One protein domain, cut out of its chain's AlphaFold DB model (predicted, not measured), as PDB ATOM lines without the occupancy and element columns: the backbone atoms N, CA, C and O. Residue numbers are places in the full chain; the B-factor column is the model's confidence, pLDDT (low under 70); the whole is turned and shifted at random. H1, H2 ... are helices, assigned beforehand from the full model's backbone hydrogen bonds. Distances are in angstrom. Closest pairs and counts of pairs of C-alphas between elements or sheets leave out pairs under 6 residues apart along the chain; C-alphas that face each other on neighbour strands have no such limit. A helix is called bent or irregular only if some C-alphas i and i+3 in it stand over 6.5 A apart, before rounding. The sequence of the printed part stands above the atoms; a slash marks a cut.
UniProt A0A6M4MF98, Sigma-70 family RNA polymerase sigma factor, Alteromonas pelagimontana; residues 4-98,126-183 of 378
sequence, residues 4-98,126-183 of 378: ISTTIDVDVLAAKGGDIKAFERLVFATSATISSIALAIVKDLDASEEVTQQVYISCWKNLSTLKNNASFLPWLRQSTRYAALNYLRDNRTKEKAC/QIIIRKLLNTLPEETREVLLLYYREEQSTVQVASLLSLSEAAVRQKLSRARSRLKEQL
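AT A GLANCE: This is residues 4 to 98 and 126 to 183 of the 378 residues of the protein "Sigma-70 family RNA polymerase sigma factor" of Alteromonas pelagimontana (UniProt A0A6M4MF98). This is a flat assembly of mostly crossed helices, with arm H2b of the bent helix H2 in its middle, H3 and H4 packed on one side of it and H6 on the other. H7 and H8 pack on H6, H1 and arm H2a make a hairpin at one end, and residues 89 to 98 of H4 stick out. The printed part has 153 residues with eight named helices, H1 to H8 along the chain, and no named strand, class all helix. It is compact, with a radius of gyration of the C-alphas of 16.5 A and spans of 51 by 44 by 23 A.

HOW THE PARTS SIT: H2, residues 20 to 42, was assigned as one helix by its hydrogen bonds but is bent, with C-alphas 29 and 32 7.6 A apart; its arms are H2a, residues 20 to 29, and H2b, residues 32 to 42. H1, residues 4 to 16, and H2a form a hairpin, closest at the C-alphas of Asp 11 and Ala 22, 4.9 A. H2b touches H4, residues 69 to 98, closest at C-alphas 38 and 84, 5.8 A, and H3, residues 45 to 65, at C-alphas 39 and 48, 5.0 A. H2b touches H6, residues 138 to 148, at C-alphas 40 and 142, 5.3 A, at a shallow tilt of 31 degrees, opposite ways. H8, residues 165 to 183, is about perpendicular to H6, 83 degrees, and touches it at C-alphas 140 and 171, 6.1 A. H6 and H7, residues 154 to 161, form a hairpin, closest at C-alphas 146 and 157, 6.6 A. H5, residues 126 to 134, only just touches H8, with 3 pairs of C-alphas within 8 A, closest at C-alphas 132 and 179, 6.6 A. Every O i to N i+4 pair is within hydrogen-bond range in H1, H2a, H2b, H5, H6, H7 and H8, against 15 of 17 in H3 and 23 of 26 in H4.

IN THESE COORDINATES: H1 begins at C-alpha 4, (-30.760, 23.722, -6.082), and H8, 26.6 A long, ends at C-alpha 183, (-33.315, 58.788, 6.333). H4 is 42.5 A long and H3 29.9 A; both are irregular, with C-alphas 70 and 73 7.4 A apart and C-alphas 61 and 64 7.6 A apart.

THE WHOLE: The C-alphas farthest apart, of Gly 17 and Glu 181, are 51.5 A apart. Residues 99 to 125 are not printed, and C-alphas 98 and 126 are 28.3 A apart across this cut; the links printed whole are tight. The mean pLDDT of the printed part is 79.5, with 22 residues under 70, among them 92 to 98 and 126 to 132.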
ATOM      1  N   ILE A   4     -31.160  22.755  -5.050       58.62
ATOM      2  CA  ILE A   4     -30.760  23.722  -6.082       58.62
ATOM      3  C   ILE A   4     -29.275  23.601  -6.469       58.62
ATOM      4  O   ILE A   4     -28.954  23.719  -7.649       58.62
ATOM      5  N   SER A   5     -28.357  23.352  -5.524       60.81
ATOM      6  CA  SER A   5     -26.928  23.217  -5.859       60.81
ATOM      7  C   SER A   5     -26.659  21.960  -6.681       60.81
ATOM      8  O   SER A   5     -25.840  21.982  -7.593       60.81
ATOM      9  N   THR A   6     -27.400  20.888  -6.399       66.12
ATOM     10  CA  THR A   6     -27.277  19.615  -7.111       66.12
ATOM     11  C   THR A   6     -27.773  19.732  -8.554       66.12
ATOM     12  O   THR A   6     -27.149  19.183  -9.457       66.12
ATOM     13  N   THR A   7     -28.854  20.483  -8.800       76.31
ATOM     14  CA  THR A   7     -29.361  20.727 -10.161       76.31
ATOM     15  C   THR A   7     -28.395  21.577 -10.987       76.31
ATOM     16  O   THR A   7     -28.162  21.278 -12.155       76.31
ATOM     17  N   ILE A   8     -27.784  22.597 -10.370       81.44
ATOM     18  CA  ILE A   8     -26.794  23.460 -11.031       81.44
ATOM     19  C   ILE A   8     -25.570  22.649 -11.468       81.44
ATOM     20  O   ILE A   8     -25.116  22.806 -12.596       81.44
ATOM     21  N   ASP A   9     -25.055  21.756 -10.621       84.69
ATOM     22  CA  ASP A   9     -23.872  20.954 -10.958       84.69
ATOM     23  C   ASP A   9     -24.093  20.051 -12.184       84.69
ATOM     24  O   ASP A   9     -23.198  19.921 -13.027       84.69
ATOM     25  N   VAL A  10     -25.286  19.459 -12.311       87.19
ATOM     26  CA  VAL A  10     -25.664  18.622 -13.462       87.19
ATOM     27  C   VAL A  10     -25.786  19.464 -14.732       87.19
ATOM     28  O   VAL A  10     -25.233  19.096 -15.770       87.19
ATOM     29  N   ASP A  11     -26.450  20.618 -14.650       89.94
ATOM     30  CA  ASP A  11     -26.607  21.510 -15.799       89.94
ATOM     31  C   ASP A  11     -25.260  22.114 -16.247       89.94
ATOM     32  O   ASP A  11     -25.031  22.281 -17.444       89.94
ATOM     33  N   VAL A  12     -24.316  22.364 -15.328       90.19
ATOM     34  CA  VAL A  12     -22.945  22.805 -15.662       90.19
ATOM     35  C   VAL A  12     -22.186  21.731 -16.440       90.19
ATOM     36  O   VAL A  12     -21.496  22.055 -17.408       90.19
ATOM     37  N   LEU A  13     -22.305  20.458 -16.049       90.12
ATOM     38  CA  LEU A  13     -21.680  19.351 -16.782       90.12
ATOM     39  C   LEU A  13     -22.228  19.232 -18.203       90.12
ATOM     40  O   LEU A  13     -21.447  19.146 -19.151       90.12
ATOM     41  N   ALA A  14     -23.552  19.262 -18.354       88.69
ATOM     42  CA  ALA A  14     -24.197  19.175 -19.659       88.69
ATOM     43  C   ALA A  14     -23.841  20.381 -20.551       88.69
ATOM     44  O   ALA A  14     -23.473  20.208 -21.713       88.69
ATOM     45  N   ALA A  15     -23.841  21.594 -19.990       90.88
ATOM     46  CA  ALA A  15     -23.479  22.809 -20.714       90.88
ATOM     47  C   ALA A  15     -22.010  22.812 -21.176       90.88
ATOM     48  O   ALA A  15     -21.718  23.267 -22.281       90.88
ATOM     49  N   LYS A  16     -21.077  22.244 -20.396       90.06
ATOM     50  CA  LYS A  16     -19.682  22.038 -20.839       90.06
ATOM     51  C   LYS A  16     -19.565  21.106 -22.042       90.06
ATOM     52  O   LYS A  16     -18.657  21.282 -22.848       90.06
ATOM     53  N   GLY A  17     -20.470  20.134 -22.156       86.88
ATOM     54  CA  GLY A  17     -20.589  19.247 -23.313       86.88
ATOM     55  C   GLY A  17     -21.228  19.901 -24.544       86.88
ATOM     56  O   GLY A  17     -21.364  19.237 -25.565       86.88
ATOM     57  N   GLY A  18     -21.615  21.182 -24.463       87.88
ATOM     58  CA  GLY A  18     -22.250  21.927 -25.551       87.88
ATOM     59  C   GLY A  18     -23.783  21.913 -25.528       87.88
ATOM     60  O   GLY A  18     -24.395  22.398 -26.478       87.88
ATOM     61  N   ASP A  19     -24.422  21.397 -24.470       92.31
ATOM     62  CA  ASP A  19     -25.883  21.440 -24.344       92.31
ATOM     63  C   ASP A  19     -26.373  22.871 -24.062       92.31
ATOM     64  O   ASP A  19     -26.313  23.384 -22.939       92.31
ATOM     65  N   ILE A  20     -26.904  23.506 -25.106       90.81
ATOM     66  CA  ILE A  20     -27.465  24.859 -25.053       90.81
ATOM     67  C   ILE A  20     -28.656  24.928 -24.088       90.81
ATOM     68  O   ILE A  20     -28.799  25.917 -23.373       90.81
ATOM     69  N   LYS A  21     -29.491  23.882 -24.005       89.38
ATOM     70  CA  LYS A  21     -30.671  23.878 -23.124       89.38
ATOM     71  C   LYS A  21     -30.271  23.801 -21.654       89.38
ATOM     72  O   LYS A  21     -30.940  24.386 -20.806       89.38
ATOM     73  N   ALA A  22     -29.195  23.082 -21.341       89.06
ATOM     74  CA  ALA A  22     -28.635  23.074 -19.992       89.06
ATOM     75  C   ALA A  22     -28.110  24.460 -19.601       89.06
ATOM     76  O   ALA A  22     -28.385  24.944 -18.503       89.06
ATOM     77  N   PHE A  23     -27.438  25.149 -20.524       90.12
ATOM     78  CA  PHE A  23     -26.986  26.513 -20.278       90.12
ATOM     79  C   PHE A  23     -28.137  27.511 -20.135       90.12
ATOM     80  O   PHE A  23     -28.094  28.360 -19.251       90.12
ATOM     81  N   GLU A  24     -29.198  27.381 -20.929       87.00
ATOM     82  CA  GLU A  24     -30.407  28.198 -20.792       87.00
ATOM     83  C   GLU A  24     -31.028  28.064 -19.393       87.00
ATOM     84  O   GLU A  24     -31.362  29.072 -18.767       87.00
ATOM     85  N   ARG A  25     -31.095  26.841 -18.843       86.88
ATOM     86  CA  ARG A  25     -31.546  26.613 -17.458       86.88
ATOM     87  C   ARG A  25     -30.636  27.285 -16.432       86.88
ATOM     88  O   ARG A  25     -31.146  27.908 -15.499       86.88
ATOM     89  N   LEU A  26     -29.312  27.227 -16.617       88.06
ATOM     90  CA  LEU A  26     -28.359  27.937 -15.752       88.06
ATOM     91  C   LEU A  26     -28.578  29.449 -15.793       88.06
ATOM     92  O   LEU A  26     -28.616  30.092 -14.743       88.06
ATOM     93  N   VAL A  27     -28.746  30.021 -16.989       87.56
ATOM     94  CA  VAL A  27     -29.024  31.451 -17.170       87.56
ATOM     95  C   VAL A  27     -30.329  31.818 -16.475       87.56
ATOM     96  O   VAL A  27     -30.348  32.753 -15.679       87.56
ATOM     97  N   PHE A  28     -31.406  31.061 -16.699       85.38
ATOM     98  CA  PHE A  28     -32.700  31.326 -16.076       85.38
ATOM     99  C   PHE A  28     -32.601  31.309 -14.545       85.38
ATOM    100  O   PHE A  28     -33.027  32.261 -13.892       85.38
ATOM    101  N   ALA A  29     -31.941  30.293 -13.983       82.06
ATOM    102  CA  ALA A  29     -31.764  30.137 -12.541       82.06
ATOM    103  C   ALA A  29     -30.894  31.232 -11.895       82.06
ATOM    104  O   ALA A  29     -31.050  31.514 -10.708       82.06
ATOM    105  N   THR A  30     -29.972  31.848 -12.644       83.56
ATOM    106  CA  THR A  30     -28.973  32.779 -12.085       83.56
ATOM    107  C   THR A  30     -29.148  34.237 -12.524       83.56
ATOM    108  O   THR A  30     -28.605  35.140 -11.884       83.56
ATOM    109  N   SER A  31     -29.964  34.509 -13.546       83.88
ATOM    110  CA  SER A  31     -30.201  35.833 -14.153       83.88
ATOM    111  C   SER A  31     -30.549  36.931 -13.147       83.88
ATOM    112  O   SER A  31     -29.931  38.001 -13.152       83.88
ATOM    113  N   ALA A  32     -31.484  36.664 -12.239       80.38
ATOM    114  CA  ALA A  32     -31.934  37.633 -11.247       80.38
ATOM    115  C   ALA A  32     -30.807  37.994 -10.259       80.38
ATOM    116  O   ALA A  32     -30.532  39.167 -10.007       80.38
ATOM    117  N   THR A  33     -30.032  36.995  -9.828       79.19
ATOM    118  CA  THR A  33     -28.871  37.177  -8.943       79.19
ATOM    119  C   THR A  33     -27.743  37.957  -9.626       79.19
ATOM    120  O   THR A  33     -27.208  38.905  -9.050       79.19
ATOM    121  N   ILE A  34     -27.398  37.602 -10.867       85.75
ATOM    122  CA  ILE A  34     -26.323  38.261 -11.623       85.75
ATOM    123  C   ILE A  34     -26.684  39.706 -11.974       85.75
ATOM    124  O   ILE A  34     -25.869  40.605 -11.751       85.75
ATOM    125  N   SER A  35     -27.918  39.964 -12.412       81.69
ATOM    126  CA  SER A  35     -28.394  41.334 -12.647       81.69
ATOM    127  C   SER A  35     -28.411  42.162 -11.357       81.69
ATOM    128  O   SER A  35     -28.147  43.361 -11.380       81.69
ATOM    129  N   SER A  36     -28.669  41.530 -10.205       74.81
ATOM    130  CA  SER A  36     -28.610  42.157  -8.876       74.81
ATOM    131  C   SER A  36     -27.216  42.669  -8.564       74.81
ATOM    132  O   SER A  36     -27.051  43.810  -8.131       74.81
ATOM    133  N   ILE A  37     -26.213  41.830  -8.818       78.38
ATOM    134  CA  ILE A  37     -24.805  42.151  -8.598       78.38
ATOM    135  C   ILE A  37     -24.362  43.250  -9.568       78.38
ATOM    136  O   ILE A  37     -23.796  44.249  -9.130       78.38
ATOM    137  N   ALA A  38     -24.674  43.125 -10.860       82.69
ATOM    138  CA  ALA A  38     -24.343  44.144 -11.856       82.69
ATOM    139  C   ALA A  38     -24.979  45.503 -11.510       82.69
ATOM    140  O   ALA A  38     -24.286  46.524 -11.465       82.69
ATOM    141  N   LEU A  39     -26.270  45.520 -11.155       81.19
ATOM    142  CA  LEU A  39     -26.977  46.736 -10.746       81.19
ATOM    143  C   LEU A  39     -26.404  47.327  -9.454       81.19
ATOM    144  O   LEU A  39     -26.325  48.552  -9.316       81.19
ATOM    145  N   ALA A  40     -25.973  46.482  -8.510       72.50
ATOM    146  CA  ALA A  40     -25.315  46.937  -7.290       72.50
ATOM    147  C   ALA A  40     -24.065  47.762  -7.604       72.50
ATOM    148  O   ALA A  40     -23.779  48.713  -6.882       72.50
ATOM    149  N   ILE A  41     -23.328  47.420  -8.656       80.19
ATOM    150  CA  ILE A  41     -22.041  48.037  -8.983       80.19
ATOM    151  C   ILE A  41     -22.249  49.247  -9.891       80.19
ATOM    152  O   ILE A  41     -21.861  50.358  -9.521       80.19
ATOM    153  N   VAL A  42     -22.921  49.051 -11.029       82.62
ATOM    154  CA  VAL A  42     -23.067  50.068 -12.083       82.62
ATOM    155  C   VAL A  42     -24.104  51.135 -11.729       82.62
ATOM    156  O   VAL A  42     -23.999  52.276 -12.169       82.62
ATOM    157  N   LYS A  43     -25.065  50.806 -10.852       78.62
ATOM    158  CA  LYS A  43     -26.138  51.703 -10.381       78.62
ATOM    159  C   LYS A  43     -27.065  52.207 -11.487       78.62
ATOM    160  O   LYS A  43     -27.812  53.157 -11.232       78.62
ATOM    161  N   ASP A  44     -27.046  51.580 -12.657       78.00
ATOM    162  CA  ASP A  44     -27.916  51.867 -13.789       78.00
ATOM    163  C   ASP A  44     -28.524  50.593 -14.379       78.00
ATOM    164  O   ASP A  44     -27.875  49.550 -14.360       78.00
ATOM    165  N   LEU A  45     -29.800  50.665 -14.778       75.00
ATOM    166  CA  LEU A  45     -30.578  49.487 -15.159       75.00
ATOM    167  C   LEU A  45     -30.151  48.983 -16.536       75.00
ATOM    168  O   LEU A  45     -29.727  47.834 -16.631       75.00
ATOM    169  N   ASP A  46     -30.145  49.859 -17.537       75.75
ATOM    170  CA  ASP A  46     -29.765  49.522 -18.912       75.75
ATOM    171  C   ASP A  46     -28.317  49.022 -18.948       75.75
ATOM    172  O   ASP A  46     -28.009  47.955 -19.480       75.75
ATOM    173  N   ALA A  47     -27.428  49.720 -18.240       79.25
ATOM    174  CA  ALA A  47     -26.039  49.299 -18.120       79.25
ATOM    175  C   ALA A  47     -25.864  47.966 -17.364       79.25
ATOM    176  O   ALA A  47     -24.950  47.192 -17.650       79.25
ATOM    177  N   SER A  48     -26.722  47.669 -16.379       79.56
ATOM    178  CA  SER A  48     -26.677  46.379 -15.680       79.56
ATOM    179  C   SER A  48     -27.112  45.219 -16.571       79.56
ATOM    180  O   SER A  48     -26.559  44.124 -16.443       79.56
ATOM    181  N   GLU A  49     -28.059  45.450 -17.482       82.19
ATOM    182  CA  GLU A  49     -28.491  44.462 -18.469       82.19
ATOM    183  C   GLU A  49     -27.381  44.190 -19.486       82.19
ATOM    184  O   GLU A  49     -27.042  43.028 -19.713       82.19
ATOM    185  N   GLU A  50     -26.734  45.241 -19.998       85.88
ATOM    186  CA  GLU A  50     -25.592  45.137 -20.915       85.88
ATOM    187  C   GLU A  50     -24.441  44.318 -20.300       85.88
ATOM    188  O   GLU A  50     -23.962  43.342 -20.888       85.88
ATOM    189  N   VAL A  51     -24.050  44.640 -19.061       87.94
ATOM    190  CA  VAL A  51     -23.023  43.884 -18.326       87.94
ATOM    191  C   VAL A  51     -23.450  42.432 -18.115       87.94
ATOM    192  O   VAL A  51     -22.640  41.519 -18.275       87.94
ATOM    193  N   THR A  52     -24.715  42.188 -17.769       86.56
ATOM    194  CA  THR A  52     -25.231  40.830 -17.543       86.56
ATOM    195  C   THR A  52     -25.160  39.988 -18.818       86.56
ATOM    196  O   THR A  52     -24.699  38.846 -18.773       86.56
ATOM    197  N   GLN A  53     -25.540  40.554 -19.967       88.00
ATOM    198  CA  GLN A  53     -25.417  39.889 -21.267       88.00
ATOM    199  C   GLN A  53     -23.956  39.557 -21.589       88.00
ATOM    200  O   GLN A  53     -23.638  38.411 -21.919       88.00
ATOM    201  N   GLN A  54     -23.047  40.522 -21.422       91.25
ATOM    202  CA  GLN A  54     -21.616  40.320 -21.658       91.25
ATOM    203  C   GLN A  54     -21.042  39.195 -20.782       91.25
ATOM    204  O   GLN A  54     -20.255  38.368 -21.254       91.25
ATOM    205  N   VAL A  55     -21.460  39.134 -19.514       92.38
ATOM    206  CA  VAL A  55     -21.051  38.087 -18.573       92.38
ATOM    207  C   VAL A  55     -21.524  36.718 -19.039       92.38
ATOM    208  O   VAL A  55     -20.717  35.795 -19.033       92.38
ATOM    209  N   TYR A  56     -22.775  36.562 -19.479       92.81
ATOM    210  CA  TYR A  56     -23.263  35.262 -19.952       92.81
ATOM    211  C   TYR A  56     -22.606  34.816 -21.260       92.81
ATOM    212  O   TYR A  56     -22.275  33.639 -21.398       92.81
ATOM    213  N   ILE A  57     -22.319  35.742 -22.179       91.56
ATOM    214  CA  ILE A  57     -21.558  35.437 -23.400       91.56
ATOM    215  C   ILE A  57     -20.140  34.965 -23.046       91.56
ATOM    216  O   ILE A  57     -19.658  33.966 -23.580       91.56
ATOM    217  N   SER A  58     -19.465  35.668 -22.132       89.06
ATOM    218  CA  SER A  58     -18.134  35.281 -21.649       89.06
ATOM    219  C   SER A  58     -18.167  33.954 -20.884       89.06
ATOM    220  O   SER A  58     -17.284  33.114 -21.055       89.06
ATOM    221  N   CYS A  59     -19.213  33.743 -20.084       91.88
ATOM    222  CA  CYS A  59     -19.455  32.519 -19.336       91.88
ATOM    223  C   CYS A  59     -19.549  31.328 -20.287       91.88
ATOM    224  O   CYS A  59     -18.774  30.396 -20.129       91.88
ATOM    225  N   TRP A  60     -20.399  31.395 -21.317       91.94
ATOM    226  CA  TRP A  60     -20.532  30.333 -22.319       91.94
ATOM    227  C   TRP A  60     -19.193  29.988 -22.980       91.94
ATOM    228  O   TRP A  60     -18.809  28.824 -23.038       91.94
ATOM    229  N   LYS A  61     -18.434  31.007 -23.409       90.06
ATOM    230  CA  LYS A  61     -17.126  30.821 -24.064       90.06
ATOM    231  C   LYS A  61     -16.082  30.170 -23.157       90.06
ATOM    232  O   LYS A  61     -15.262  29.392 -23.634       90.06
ATOM    233  N   ASN A  62     -16.100  30.499 -21.868       90.56
ATOM    234  CA  ASN A  62     -15.077  30.078 -20.914       90.56
ATOM    235  C   ASN A  62     -15.534  28.938 -19.993       90.56
ATOM    236  O   ASN A  62     -14.758  28.503 -19.143       90.56
ATOM    237  N   LEU A  63     -16.759  28.430 -20.144       90.38
ATOM    238  CA  LEU A  63     -17.346  27.442 -19.235       90.38
ATOM    239  C   LEU A  63     -16.515  26.153 -19.153       90.38
ATOM    240  O   LEU A  63     -16.397  25.551 -18.085       90.38
ATOM    241  N   SER A  64     -15.881  25.763 -20.262       87.50
ATOM    242  CA  SER A  64     -14.980  24.607 -20.347       87.50
ATOM    243  C   SER A  64     -13.735  24.736 -19.459       87.50
ATOM    244  O   SER A  64     -13.190  23.726 -19.021       87.50
ATOM    245  N   THR A  65     -13.310  25.961 -19.131       87.69
ATOM    246  CA  THR A  65     -12.133  26.225 -18.280       87.69
ATOM    247  C   THR A  65     -12.412  26.036 -16.785       87.69
ATOM    248  O   THR A  65     -11.481  25.930 -15.981       87.69
ATOM    249  N   LEU A  66     -13.688  25.973 -16.390       87.12
ATOM    250  CA  LEU A  66     -14.102  25.813 -15.001       87.12
ATOM    251  C   LEU A  66     -13.699  24.418 -14.493       87.12
ATOM    252  O   LEU A  66     -14.269  23.417 -14.910       87.12
ATOM    253  N   LYS A  67     -12.749  24.318 -13.559       82.25
ATOM    254  CA  LYS A  67     -12.271  23.008 -13.062       82.25
ATOM    255  C   LYS A  67     -13.263  22.302 -12.134       82.25
ATOM    256  O   LYS A  67     -13.346  21.081 -12.149       82.25
ATOM    257  N   ASN A  68     -14.011  23.063 -11.335       85.12
ATOM    258  CA  ASN A  68     -14.953  22.538 -10.346       85.12
ATOM    259  C   ASN A  68     -16.355  23.111 -10.588       85.12
ATOM    260  O   ASN A  68     -16.536  24.326 -10.516       85.12
ATOM    261  N   ASN A  69     -17.336  22.242 -10.836       84.50
ATOM    262  CA  ASN A  69     -18.719  22.636 -11.130       84.50
ATOM    263  C   ASN A  69     -19.385  23.336  -9.944       84.50
ATOM    264  O   ASN A  69     -20.019  24.370 -10.135       84.50
ATOM    265  N   ALA A  70     -19.089  22.888  -8.721       79.81
ATOM    266  CA  ALA A  70     -19.620  23.491  -7.501       79.81
ATOM    267  C   ALA A  70     -19.141  24.944  -7.299       79.81
ATOM    268  O   ALA A  70     -19.697  25.694  -6.501       79.81
ATOM    269  N   SER A  71     -18.094  25.367  -8.021       81.06
ATOM    270  CA  SER A  71     -17.582  26.742  -8.017       81.06
ATOM    271  C   SER A  71     -18.197  27.634  -9.100       81.06
ATOM    272  O   SER A  71     -17.794  28.791  -9.215       81.06
ATOM    273  N   PHE A  72     -19.172  27.144  -9.872       87.88
ATOM    274  CA  PHE A  72     -19.806  27.894 -10.957       87.88
ATOM    275  C   PHE A  72     -20.397  29.229 -10.489       87.88
ATOM    276  O   PHE A  72     -20.071  30.268 -11.053       87.88
ATOM    277  N   LEU A  73     -21.207  29.229  -9.424       84.38
ATOM    278  CA  LEU A  73     -21.825  30.451  -8.895       84.38
ATOM    279  C   LEU A  73     -20.789  31.486  -8.406       84.38
ATOM    280  O   LEU A  73     -20.857  32.637  -8.848       84.38
ATOM    281  N   PRO A  74     -19.805  31.122  -7.554       80.31
ATOM    282  CA  PRO A  74     -18.709  32.022  -7.196       80.31
ATOM    283  C   PRO A  74     -17.937  32.568  -8.407       80.31
ATOM    284  O   PRO A  74     -17.619  33.757  -8.452       80.31
ATOM    285  N   TRP A  75     -17.656  31.719  -9.400       86.38
ATOM    286  CA  TRP A  75     -16.934  32.105 -10.614       86.38
ATOM    287  C   TRP A  75     -17.730  33.082 -11.486       86.38
ATOM    288  O   TRP A  75     -17.192  34.102 -11.929       86.38
ATOM    289  N   LEU A  76     -19.022  32.811 -11.682       88.56
ATOM    290  CA  LEU A  76     -19.927  33.662 -12.445       88.56
ATOM    291  C   LEU A  76     -20.045  35.038 -11.789       88.56
ATOM    292  O   LEU A  76     -19.859  36.052 -12.455       88.56
ATOM    293  N   ARG A  77     -20.229  35.078 -10.465       82.94
ATOM    294  CA  ARG A  77     -20.247  36.323  -9.691       82.94
ATOM    295  C   ARG A  77     -18.960  37.123  -9.853       82.94
ATOM    296  O   ARG A  77     -19.013  38.336 -10.053       82.94
ATOM    297  N   GLN A  78     -17.805  36.476  -9.725       81.00
ATOM    298  CA  GLN A  78     -16.528  37.173  -9.835       81.00
ATOM    299  C   GLN A  78     -16.355  37.768 -11.240       81.00
ATOM    300  O   GLN A  78     -15.953  38.924 -11.370       81.00
ATOM    301  N   SER A  79     -16.754  37.024 -12.275       85.94
ATOM    302  CA  SER A  79     -16.824  37.523 -13.651       85.94
ATOM    303  C   SER A  79     -17.758  38.733 -13.778       85.94
ATOM    304  O   SER A  79     -17.377  39.726 -14.396       85.94
ATOM    305  N   THR A  80     -18.930  38.715 -13.130       87.06
ATOM    306  CA  THR A  80     -19.854  39.864 -13.087       87.06
ATOM    307  C   THR A  80     -19.230  41.090 -12.445       87.06
ATOM    308  O   THR A  80     -19.337  42.184 -12.993       87.06
ATOM    309  N   ARG A  81     -18.547  40.927 -11.306       83.19
ATOM    310  CA  ARG A  81     -17.874  42.040 -10.627       83.19
ATOM    311  C   ARG A  81     -16.799  42.659 -11.514       83.19
ATOM    312  O   ARG A  81     -16.759  43.879 -11.648       83.19
ATOM    313  N   TYR A  82     -15.964  41.836 -12.147       83.94
ATOM    314  CA  TYR A  82     -14.940  42.328 -13.067       83.94
ATOM    315  C   TYR A  82     -15.544  43.054 -14.270       83.94
ATOM    316  O   TYR A  82     -15.102  44.156 -14.588       83.94
ATOM    317  N   ALA A  83     -16.574  42.486 -14.902       89.44
ATOM    318  CA  ALA A  83     -17.243  43.109 -16.041       89.44
ATOM    319  C   ALA A  83     -17.885  44.454 -15.662       89.44
ATOM    320  O   ALA A  83     -17.665  45.450 -16.344       89.44
ATOM    321  N   ALA A  84     -18.591  44.517 -14.531       85.62
ATOM    322  CA  ALA A  84     -19.219  45.743 -14.046       85.62
ATOM    323  C   ALA A  84     -18.200  46.844 -13.698       85.62
ATOM    324  O   ALA A  84     -18.414  48.017 -14.006       85.62
ATOM    325  N   LEU A  85     -17.074  46.484 -13.071       83.25
ATOM    326  CA  LEU A  85     -16.004  47.435 -12.757       83.25
ATOM    327  C   LEU A  85     -15.281  47.925 -14.018       83.25
ATOM    328  O   LEU A  85     -14.981  49.115 -14.116       83.25
ATOM    329  N   ASN A  86     -15.042  47.040 -14.990       83.06
ATOM    330  CA  ASN A  86     -14.472  47.416 -16.285       83.06
ATOM    331  C   ASN A  86     -15.410  48.356 -17.047       83.06
ATOM    332  O   ASN A  86     -14.965  49.403 -17.506       83.06
ATOM    333  N   TYR A  87     -16.709  48.056 -17.073       88.69
ATOM    334  CA  TYR A  87     -17.724  48.922 -17.670       88.69
ATOM    335  C   TYR A  87     -17.685  50.339 -17.087       88.69
ATOM    336  O   TYR A  87     -17.627  51.325 -17.820       88.69
ATOM    337  N   LEU A  88     -17.635  50.458 -15.755       82.31
ATOM    338  CA  LEU A  88     -17.503  51.755 -15.087       82.31
ATOM    339  C   LEU A  88     -16.188  52.470 -15.433       82.31
ATOM    340  O   LEU A  88     -16.177  53.696 -15.554       82.31
ATOM    341  N   ARG A  89     -15.078  51.737 -15.586       78.56
ATOM    342  CA  ARG A  89     -13.777  52.309 -15.971       78.56
ATOM    343  C   ARG A  89     -13.811  52.874 -17.391       78.56
ATOM    344  O   ARG A  89     -13.344  53.993 -17.623       78.56
ATOM    345  N   ASP A  90     -14.391  52.122 -18.314       79.31
ATOM    346  CA  ASP A  90     -14.417  52.457 -19.733       79.31
ATOM    347  C   ASP A  90     -15.433  53.573 -20.010       79.31
ATOM    348  O   ASP A  90     -15.115  54.540 -20.703       79.31
ATOM    349  N   ASN A  91     -16.604  53.552 -19.366       71.69
ATOM    350  CA  ASN A  91     -17.590  54.625 -19.510       71.69
ATOM    351  C   ASN A  91     -17.192  55.923 -18.797       71.69
ATOM    352  O   ASN A  91     -17.500  56.999 -19.300       71.69
ATOM    353  N   ARG A  92     -16.416  55.876 -17.706       58.97
ATOM    354  CA  ARG A  92     -15.814  57.090 -17.118       58.97
ATOM    355  C   ARG A  92     -14.760  57.721 -18.036       58.97
ATOM    356  O   ARG A  92     -14.504  58.922 -17.954       58.97
ATOM    357  N   THR A  93     -14.147  56.916 -18.903       52.88
ATOM    358  CA  THR A  93     -13.233  57.386 -19.953       52.88
ATOM    359  C   THR A  93     -14.025  57.985 -21.121       52.88
ATOM    360  O   THR A  93     -13.665  59.055 -21.608       52.88
ATOM    361  N   LYS A  94     -15.168  57.385 -21.488       51.62
ATOM    362  CA  LYS A  94     -16.097  57.928 -22.493       51.62
ATOM    363  C   LYS A  94     -16.802  59.213 -22.049       51.62
ATOM    364  O   LYS A  94     -16.911  60.111 -22.861       51.62
ATOM    365  N   GLU A  95     -17.191  59.384 -20.783       46.12
ATOM    366  CA  GLU A  95     -17.744  60.663 -20.283       46.12
ATOM    367  C   GLU A  95     -16.739  61.824 -20.380       46.12
ATOM    368  O   GLU A  95     -17.138  62.974 -20.558       46.12
ATOM    369  N   LYS A  96     -15.431  61.544 -20.289       44.66
ATOM    370  CA  LYS A  96     -14.380  62.547 -20.523       44.66
ATOM    371  C   LYS A  96     -14.159  62.843 -22.011       44.66
ATOM    372  O   LYS A  96     -13.763  63.959 -22.322       44.66
ATOM    373  N   ALA A  97     -14.416  61.880 -22.897       41.50
ATOM    374  CA  ALA A  97     -14.296  62.044 -24.347       41.50
ATOM    375  C   ALA A  97     -15.557  62.680 -24.976       41.50
ATOM    376  O   ALA A  97     -15.446  63.638 -25.727       41.50
ATOM    377  N   CYS A  98     -16.762  62.243 -24.589       39.66
ATOM    378  CA  CYS A  98     -18.042  62.773 -25.079       39.66
ATOM    379  C   CYS A  98     -18.330  64.209 -24.629       39.66
ATOM    380  O   CYS A  98     -19.133  64.885 -25.264       39.66
ATOM    381  N   GLN A 126     -38.700  55.831  -5.484       54.22
ATOM    382  CA  GLN A 126     -37.630  55.060  -6.119       54.22
ATOM    383  C   GLN A 126     -36.338  55.870  -6.263       54.22
ATOM    384  O   GLN A 126     -35.263  55.349  -5.966       54.22
ATOM    385  N   ILE A 127     -36.417  57.148  -6.640       64.56
ATOM    386  CA  ILE A 127     -35.261  58.053  -6.726       64.56
ATOM    387  C   ILE A 127     -34.613  58.222  -5.349       64.56
ATOM    388  O   ILE A 127     -33.389  58.184  -5.231       64.56
ATOM    389  N   ILE A 128     -35.416  58.379  -4.296       62.44
ATOM    390  CA  ILE A 128     -34.934  58.507  -2.918       62.44
ATOM    391  C   ILE A 128     -34.228  57.224  -2.477       62.44
ATOM    392  O   ILE A 128     -33.100  57.283  -1.988       62.44
ATOM    393  N   ILE A 129     -34.852  56.063  -2.696       63.25
ATOM    394  CA  ILE A 129     -34.268  54.758  -2.364       63.25
ATOM    395  C   ILE A 129     -32.964  54.542  -3.141       63.25
ATOM    396  O   ILE A 129     -31.953  54.198  -2.533       63.25
ATOM    397  N   ARG A 130     -32.934  54.823  -4.451       67.31
ATOM    398  CA  ARG A 130     -31.729  54.706  -5.292       67.31
ATOM    399  C   ARG A 130     -30.616  55.630  -4.793       67.31
ATOM    400  O   ARG A 130     -29.483  55.185  -4.624       67.31
ATOM    401  N   LYS A 131     -30.934  56.884  -4.448       69.25
ATOM    402  CA  LYS A 131     -29.975  57.833  -3.853       69.25
ATOM    403  C   LYS A 131     -29.410  57.330  -2.524       69.25
ATOM    404  O   LYS A 131     -28.216  57.487  -2.294       69.25
ATOM    405  N   LEU A 132     -30.234  56.731  -1.664       69.12
ATOM    406  CA  LEU A 132     -29.800  56.183  -0.375       69.12
ATOM    407  C   LEU A 132     -28.949  54.921  -0.539       69.12
ATOM    408  O   LEU A 132     -27.923  54.788   0.117       69.12
ATOM    409  N   LEU A 133     -29.317  54.019  -1.450       71.81
ATOM    410  CA  LEU A 133     -28.511  52.836  -1.756       71.81
ATOM    411  C   LEU A 133     -27.146  53.224  -2.339       71.81
ATOM    412  O   LEU A 133     -26.135  52.601  -2.013       71.81
ATOM    413  N   ASN A 134     -27.084  54.291  -3.138       75.19
ATOM    414  CA  ASN A 134     -25.845  54.768  -3.752       75.19
ATOM    415  C   ASN A 134     -24.801  55.290  -2.756       75.19
ATOM    416  O   ASN A 134     -23.622  55.323  -3.112       75.19
ATOM    417  N   THR A 135     -25.191  55.658  -1.530       75.88
ATOM    418  CA  THR A 135     -24.247  56.088  -0.480       75.88
ATOM    419  C   THR A 135     -23.590  54.919   0.253       75.88
ATOM    420  O   THR A 135     -22.585  55.110   0.944       75.88
ATOM    421  N   LEU A 136     -24.156  53.714   0.149       79.75
ATOM    422  CA  LEU A 136     -23.592  52.529   0.784       79.75
ATOM    423  C   LEU A 136     -22.304  52.112   0.064       79.75
ATOM    424  O   LEU A 136     -22.227  52.254  -1.155       79.75
ATOM    425  N   PRO A 137     -21.313  51.548   0.774       82.69
ATOM    426  CA  PRO A 137     -20.204  50.850   0.132       82.69
ATOM    427  C   PRO A 137     -20.722  49.737  -0.787       82.69
ATOM    428  O   PRO A 137     -21.721  49.091  -0.463       82.69
ATOM    429  N   GLU A 138     -20.038  49.499  -1.904       76.81
ATOM    430  CA  GLU A 138     -20.441  48.546  -2.952       76.81
ATOM    431  C   GLU A 138     -20.770  47.155  -2.394       76.81
ATOM    432  O   GLU A 138     -21.897  46.690  -2.537       76.81
ATOM    433  N   GLU A 139     -19.856  46.561  -1.621       79.31
ATOM    434  CA  GLU A 139     -20.068  45.248  -0.993       79.31
ATOM    435  C   GLU A 139     -21.285  45.213  -0.058       79.31
ATOM    436  O   GLU A 139     -21.925  44.184   0.128       79.31
ATOM    437  N   THR A 140     -21.597  46.336   0.591       82.56
ATOM    438  CA  THR A 140     -22.746  46.419   1.504       82.56
ATOM    439  C   THR A 140     -24.054  46.528   0.724       82.56
ATOM    440  O   THR A 140     -25.071  45.993   1.159       82.56
ATOM    441  N   ARG A 141     -24.030  47.201  -0.430       83.69
ATOM    442  CA  ARG A 141     -25.166  47.308  -1.350       83.69
ATOM    443  C   ARG A 141     -25.473  45.962  -2.004       83.69
ATOM    444  O   ARG A 141     -26.638  45.590  -2.063       83.69
ATOM    445  N   GLU A 142     -24.437  45.228  -2.409       81.25
ATOM    446  CA  GLU A 142     -24.538  43.878  -2.979       81.25
ATOM    447  C   GLU A 142     -25.240  42.916  -2.001       81.25
ATOM    448  O   GLU A 142     -26.260  42.327  -2.348       81.25
ATOM    449  N   VAL A 143     -24.787  42.857  -0.738       83.50
ATOM    450  CA  VAL A 143     -25.438  42.071   0.335       83.50
ATOM    451  C   VAL A 143     -26.923  42.421   0.483       83.50
ATOM    452  O   VAL A 143     -27.758  41.550   0.719       83.50
ATOM    453  N   LEU A 144     -27.257  43.709   0.391       80.00
ATOM    454  CA  LEU A 144     -28.609  44.202   0.629       80.00
ATOM    455  C   LEU A 144     -29.550  43.860  -0.527       80.00
ATOM    456  O   LEU A 144     -30.691  43.481  -0.273       80.00
ATOM    457  N   LEU A 145     -29.074  43.962  -1.769       75.56
ATOM    458  CA  LEU A 145     -29.843  43.587  -2.953       75.56
ATOM    459  C   LEU A 145     -30.076  42.077  -3.010       75.56
ATOM    460  O   LEU A 145     -31.218  41.667  -3.175       75.56
ATOM    461  N   LEU A 146     -29.057  41.258  -2.745       71.81
ATOM    462  CA  LEU A 146     -29.228  39.801  -2.695       71.81
ATOM    463  C   LEU A 146     -30.233  39.370  -1.617       71.81
ATOM    464  O   LEU A 146     -31.079  38.517  -1.855       71.81
ATOM    465  N   TYR A 147     -30.198  39.995  -0.438       70.50
ATOM    466  CA  TYR A 147     -31.118  39.641   0.643       70.50
ATOM    467  C   TYR A 147     -32.557  40.131   0.409       70.50
ATOM    468  O   TYR A 147     -33.507  39.412   0.697       70.50
ATOM    469  N   TYR A 148     -32.744  41.374  -0.055       70.12
ATOM    470  CA  TYR A 148     -34.077  41.991  -0.131       70.12
ATOM    471  C   TYR A 148     -34.730  41.947  -1.507       70.12
ATOM    472  O   TYR A 148     -35.955  41.969  -1.573       70.12
ATOM    473  N   ARG A 149     -33.943  41.967  -2.586       68.12
ATOM    474  CA  ARG A 149     -34.457  41.946  -3.961       68.12
ATOM    475  C   ARG A 149     -34.602  40.516  -4.471       68.12
ATOM    476  O   ARG A 149     -35.591  40.220  -5.120       68.12
ATOM    477  N   GLU A 150     -33.639  39.660  -4.137       62.25
ATOM    478  CA  GLU A 150     -33.619  38.246  -4.547       62.25
ATOM    479  C   GLU A 150     -34.152  37.298  -3.458       62.25
ATOM    480  O   GLU A 150     -34.084  36.083  -3.617       62.25
ATOM    481  N   GLU A 151     -34.632  37.841  -2.331       66.44
ATOM    482  CA  GLU A 151     -35.186  37.096  -1.185       66.44
ATOM    483  C   GLU A 151     -34.272  35.978  -0.631       66.44
ATOM    484  O   GLU A 151     -34.735  35.030   0.007       66.44
ATOM    485  N   GLN A 152     -32.953  36.089  -0.827       71.12
ATOM    486  CA  GLN A 152     -32.005  35.062  -0.393       71.12
ATOM    487  C   GLN A 152     -31.802  35.058   1.127       71.12
ATOM    488  O   GLN A 152     -31.753  36.098   1.793       71.12
ATOM    489  N   SER A 153     -31.604  33.867   1.696       76.25
ATOM    490  CA  SER A 153     -31.293  33.718   3.123       76.25
ATOM    491  C   SER A 153     -29.884  34.215   3.465       76.25
ATOM    492  O   SER A 153     -28.995  34.271   2.618       76.25
ATOM    493  N   THR A 154     -29.620  34.529   4.740       77.75
ATOM    494  CA  THR A 154     -28.274  34.944   5.184       77.75
ATOM    495  C   THR A 154     -27.206  33.890   4.910       77.75
ATOM    496  O   THR A 154     -26.065  34.256   4.646       77.75
ATOM    497  N   VAL A 155     -27.579  32.608   4.934       78.69
ATOM    498  CA  VAL A 155     -26.698  31.476   4.619       78.69
ATOM    499  C   VAL A 155     -26.364  31.445   3.125       78.69
ATOM    500  O   VAL A 155     -25.197  31.320   2.769       78.69
ATOM    501  N   GLN A 156     -27.362  31.627   2.256       72.94
ATOM    502  CA  GLN A 156     -27.171  31.675   0.801       72.94
ATOM    503  C   GLN A 156     -26.347  32.892   0.375       72.94
ATOM    504  O   GLN A 156     -25.431  32.777  -0.430       72.94
ATOM    505  N   VAL A 157     -26.605  34.057   0.969       78.62
ATOM    506  CA  VAL A 157     -25.799  35.257   0.715       78.62
ATOM    507  C   VAL A 157     -24.368  35.065   1.223       78.62
ATOM    508  O   VAL A 157     -23.426  35.509   0.579       78.62
ATOM    509  N   ALA A 158     -24.166  34.388   2.355       81.94
ATOM    510  CA  ALA A 158     -22.833  34.100   2.881       81.94
ATOM    511  C   ALA A 158     -22.030  33.183   1.948       81.94
ATOM    512  O   ALA A 158     -20.888  33.509   1.614       81.94
ATOM    513  N   SER A 159     -22.638  32.091   1.471       78.69
ATOM    514  CA  SER A 159     -21.988  31.178   0.525       78.69
ATOM    515  C   SER A 159     -21.686  31.868  -0.805       78.69
ATOM    516  O   SER A 159     -20.561  31.792  -1.298       78.69
ATOM    517  N   LEU A 160     -22.646  32.624  -1.339       75.62
ATOM    518  CA  LEU A 160     -22.504  33.340  -2.603       75.62
ATOM    519  C   LEU A 160     -21.459  34.458  -2.515       75.62
ATOM    520  O   LEU A 160     -20.685  34.684  -3.451       75.62
ATOM    521  N   LEU A 161     -21.399  35.141  -1.368       79.88
ATOM    522  CA  LEU A 161     -20.467  36.236  -1.150       79.88
ATOM    523  C   LEU A 161     -19.065  35.798  -0.695       79.88
ATOM    524  O   LEU A 161     -18.170  36.643  -0.668       79.88
ATOM    525  N   SER A 162     -18.860  34.509  -0.391       81.94
ATOM    526  CA  SER A 162     -17.659  33.990   0.291       81.94
ATOM    527  C   SER A 162     -17.382  34.715   1.617       81.94
ATOM    528  O   SER A 162     -16.252  35.078   1.937       81.94
ATOM    529  N   LEU A 163     -18.444  34.964   2.386       85.50
ATOM    530  CA  LEU A 163     -18.414  35.615   3.697       85.50
ATOM    531  C   LEU A 163     -18.924  34.653   4.775       85.50
ATOM    532  O   LEU A 163     -19.641  33.703   4.484       85.50
ATOM    533  N   SER A 164     -18.618  34.925   6.046       88.75
ATOM    534  CA  SER A 164     -19.293  34.228   7.147       88.75
ATOM    535  C   SER A 164     -20.730  34.735   7.309       88.75
ATOM    536  O   SER A 164     -21.020  35.914   7.081       88.75
ATOM    537  N   GLU A 165     -21.644  33.876   7.767       88.25
ATOM    538  CA  GLU A 165     -23.031  34.288   8.024       88.25
ATOM    539  C   GLU A 165     -23.102  35.445   9.042       88.25
ATOM    540  O   GLU A 165     -23.891  36.384   8.893       88.25
ATOM    541  N   ALA A 166     -22.215  35.433  10.042       86.94
ATOM    542  CA  ALA A 166     -22.064  36.521  11.002       86.94
ATOM    543  C   ALA A 166     -21.675  37.846  10.320       86.94
ATOM    544  O   ALA A 166     -22.264  38.886  10.627       86.94
ATOM    545  N   ALA A 167     -20.748  37.816   9.355       86.69
ATOM    546  CA  ALA A 167     -20.356  38.996   8.587       86.69
ATOM    547  C   ALA A 167     -21.514  39.534   7.734       86.69
ATOM    548  O   ALA A 167     -21.728  40.747   7.697       86.69
ATOM    549  N   VAL A 168     -22.317  38.661   7.115       84.94
ATOM    550  CA  VAL A 168     -23.523  39.061   6.364       84.94
ATOM    551  C   VAL A 168     -24.542  39.737   7.283       84.94
ATOM    552  O   VAL A 168     -25.006  40.841   6.985       84.94
ATOM    553  N   ARG A 169     -24.848  39.141   8.445       82.56
ATOM    554  CA  ARG A 169     -25.761  39.734   9.443       82.56
ATOM    555  C   ARG A 169     -25.254  41.088   9.938       82.56
ATOM    556  O   ARG A 169     -26.039  42.033  10.059       82.56
ATOM    557  N   GLN A 170     -23.950  41.212  10.181       88.75
ATOM    558  CA  GLN A 170     -23.336  42.466  10.606       88.75
ATOM    559  C   GLN A 170     -23.406  43.533   9.506       88.75
ATOM    560  O   GLN A 170     -23.786  44.668   9.796       88.75
ATOM    561  N   LYS A 171     -23.106  43.184   8.247       86.06
ATOM    562  CA  LYS A 171     -23.224  44.093   7.096       86.06
ATOM    563  C   LYS A 171     -24.670  44.549   6.893       86.06
ATOM    564  O   LYS A 171     -24.896  45.751   6.786       86.06
ATOM    565  N   LEU A 172     -25.652  43.644   6.952       80.62
ATOM    566  CA  LEU A 172     -27.080  43.991   6.890       80.62
ATOM    567  C   LEU A 172     -27.493  44.930   8.029       80.62
ATOM    568  O   LEU A 172     -28.190  45.914   7.792       80.62
ATOM    569  N   SER A 173     -27.051  44.660   9.260       78.31
ATOM    570  CA  SER A 173     -27.344  45.516  10.415       78.31
ATOM    571  C   SER A 173     -26.754  46.918  10.244       78.31
ATOM    572  O   SER A 173     -27.480  47.909  10.328       78.31
ATOM    573  N   ARG A 174     -25.464  47.019   9.894       81.94
ATOM    574  CA  ARG A 174     -24.792  48.302   9.629       81.94
ATOM    575  C   ARG A 174     -25.453  49.065   8.483       81.94
ATOM    576  O   ARG A 174     -25.661  50.269   8.602       81.94
ATOM    577  N   ALA A 175     -25.822  48.378   7.404       77.31
ATOM    578  CA  ALA A 175     -26.508  48.986   6.272       77.31
ATOM    579  C   ALA A 175     -27.875  49.553   6.671       77.31
ATOM    580  O   ALA A 175     -28.172  50.700   6.355       77.31
ATOM    581  N   ARG A 176     -28.678  48.790   7.427       79.12
ATOM    582  CA  ARG A 176     -29.974  49.247   7.959       79.12
ATOM    583  C   ARG A 176     -29.806  50.457   8.872       79.12
ATOM    584  O   ARG A 176     -30.557  51.416   8.727       79.12
ATOM    585  N   SER A 177     -28.822  50.439   9.772       76.38
ATOM    586  CA  SER A 177     -28.528  51.570  10.660       76.38
ATOM    587  C   SER A 177     -28.120  52.813   9.873       76.38
ATOM    588  O   SER A 177     -28.668  53.881  10.117       76.38
ATOM    589  N   ARG A 178     -27.245  52.669   8.872       77.50
ATOM    590  CA  ARG A 178     -26.780  53.779   8.031       77.50
ATOM    591  C   ARG A 178     -27.889  54.343   7.142       77.50
ATOM    592  O   ARG A 178     -28.026  55.556   7.036       77.50
ATOM    593  N   LEU A 179     -28.719  53.484   6.547       73.25
ATOM    594  CA  LEU A 179     -29.904  53.904   5.793       73.25
ATOM    595  C   LEU A 179     -30.919  54.605   6.703       73.25
ATOM    596  O   LEU A 179     -31.464  55.636   6.320       73.25
ATOM    597  N   LYS A 180     -31.145  54.088   7.919       68.62
ATOM    598  CA  LYS A 180     -32.017  54.712   8.923       68.62
ATOM    599  C   LYS A 180     -31.486  56.078   9.345       68.62
ATOM    600  O   LYS A 180     -32.260  57.021   9.392       68.62
ATOM    601  N   GLU A 181     -30.196  56.195   9.632       73.12
ATOM    602  CA  GLU A 181     -29.557  57.457  10.005       73.12
ATOM    603  C   GLU A 181     -29.620  58.475   8.865       73.12
ATOM    604  O   GLU A 181     -29.969  59.622   9.100       73.12
ATOM    605  N   GLN A 182     -29.379  58.063   7.618       70.00
ATOM    606  CA  GLN A 182     -29.504  58.953   6.461       70.00
ATOM    607  C   GLN A 182     -30.945  59.366   6.173       70.00
ATOM    608  O   GLN A 182     -31.198  60.512   5.803       70.00
ATOM    609  N   LEU A 183     -31.898  58.452   6.366       67.00
ATOM    610  CA  LEU A 183     -33.315  58.788   6.333       67.00
ATOM    611  C   LEU A 183     -33.650  59.785   7.448       67.00
ATOM    612  O   LEU A 183     -34.294  60.791   7.184       67.00
TER     613      LEU A 183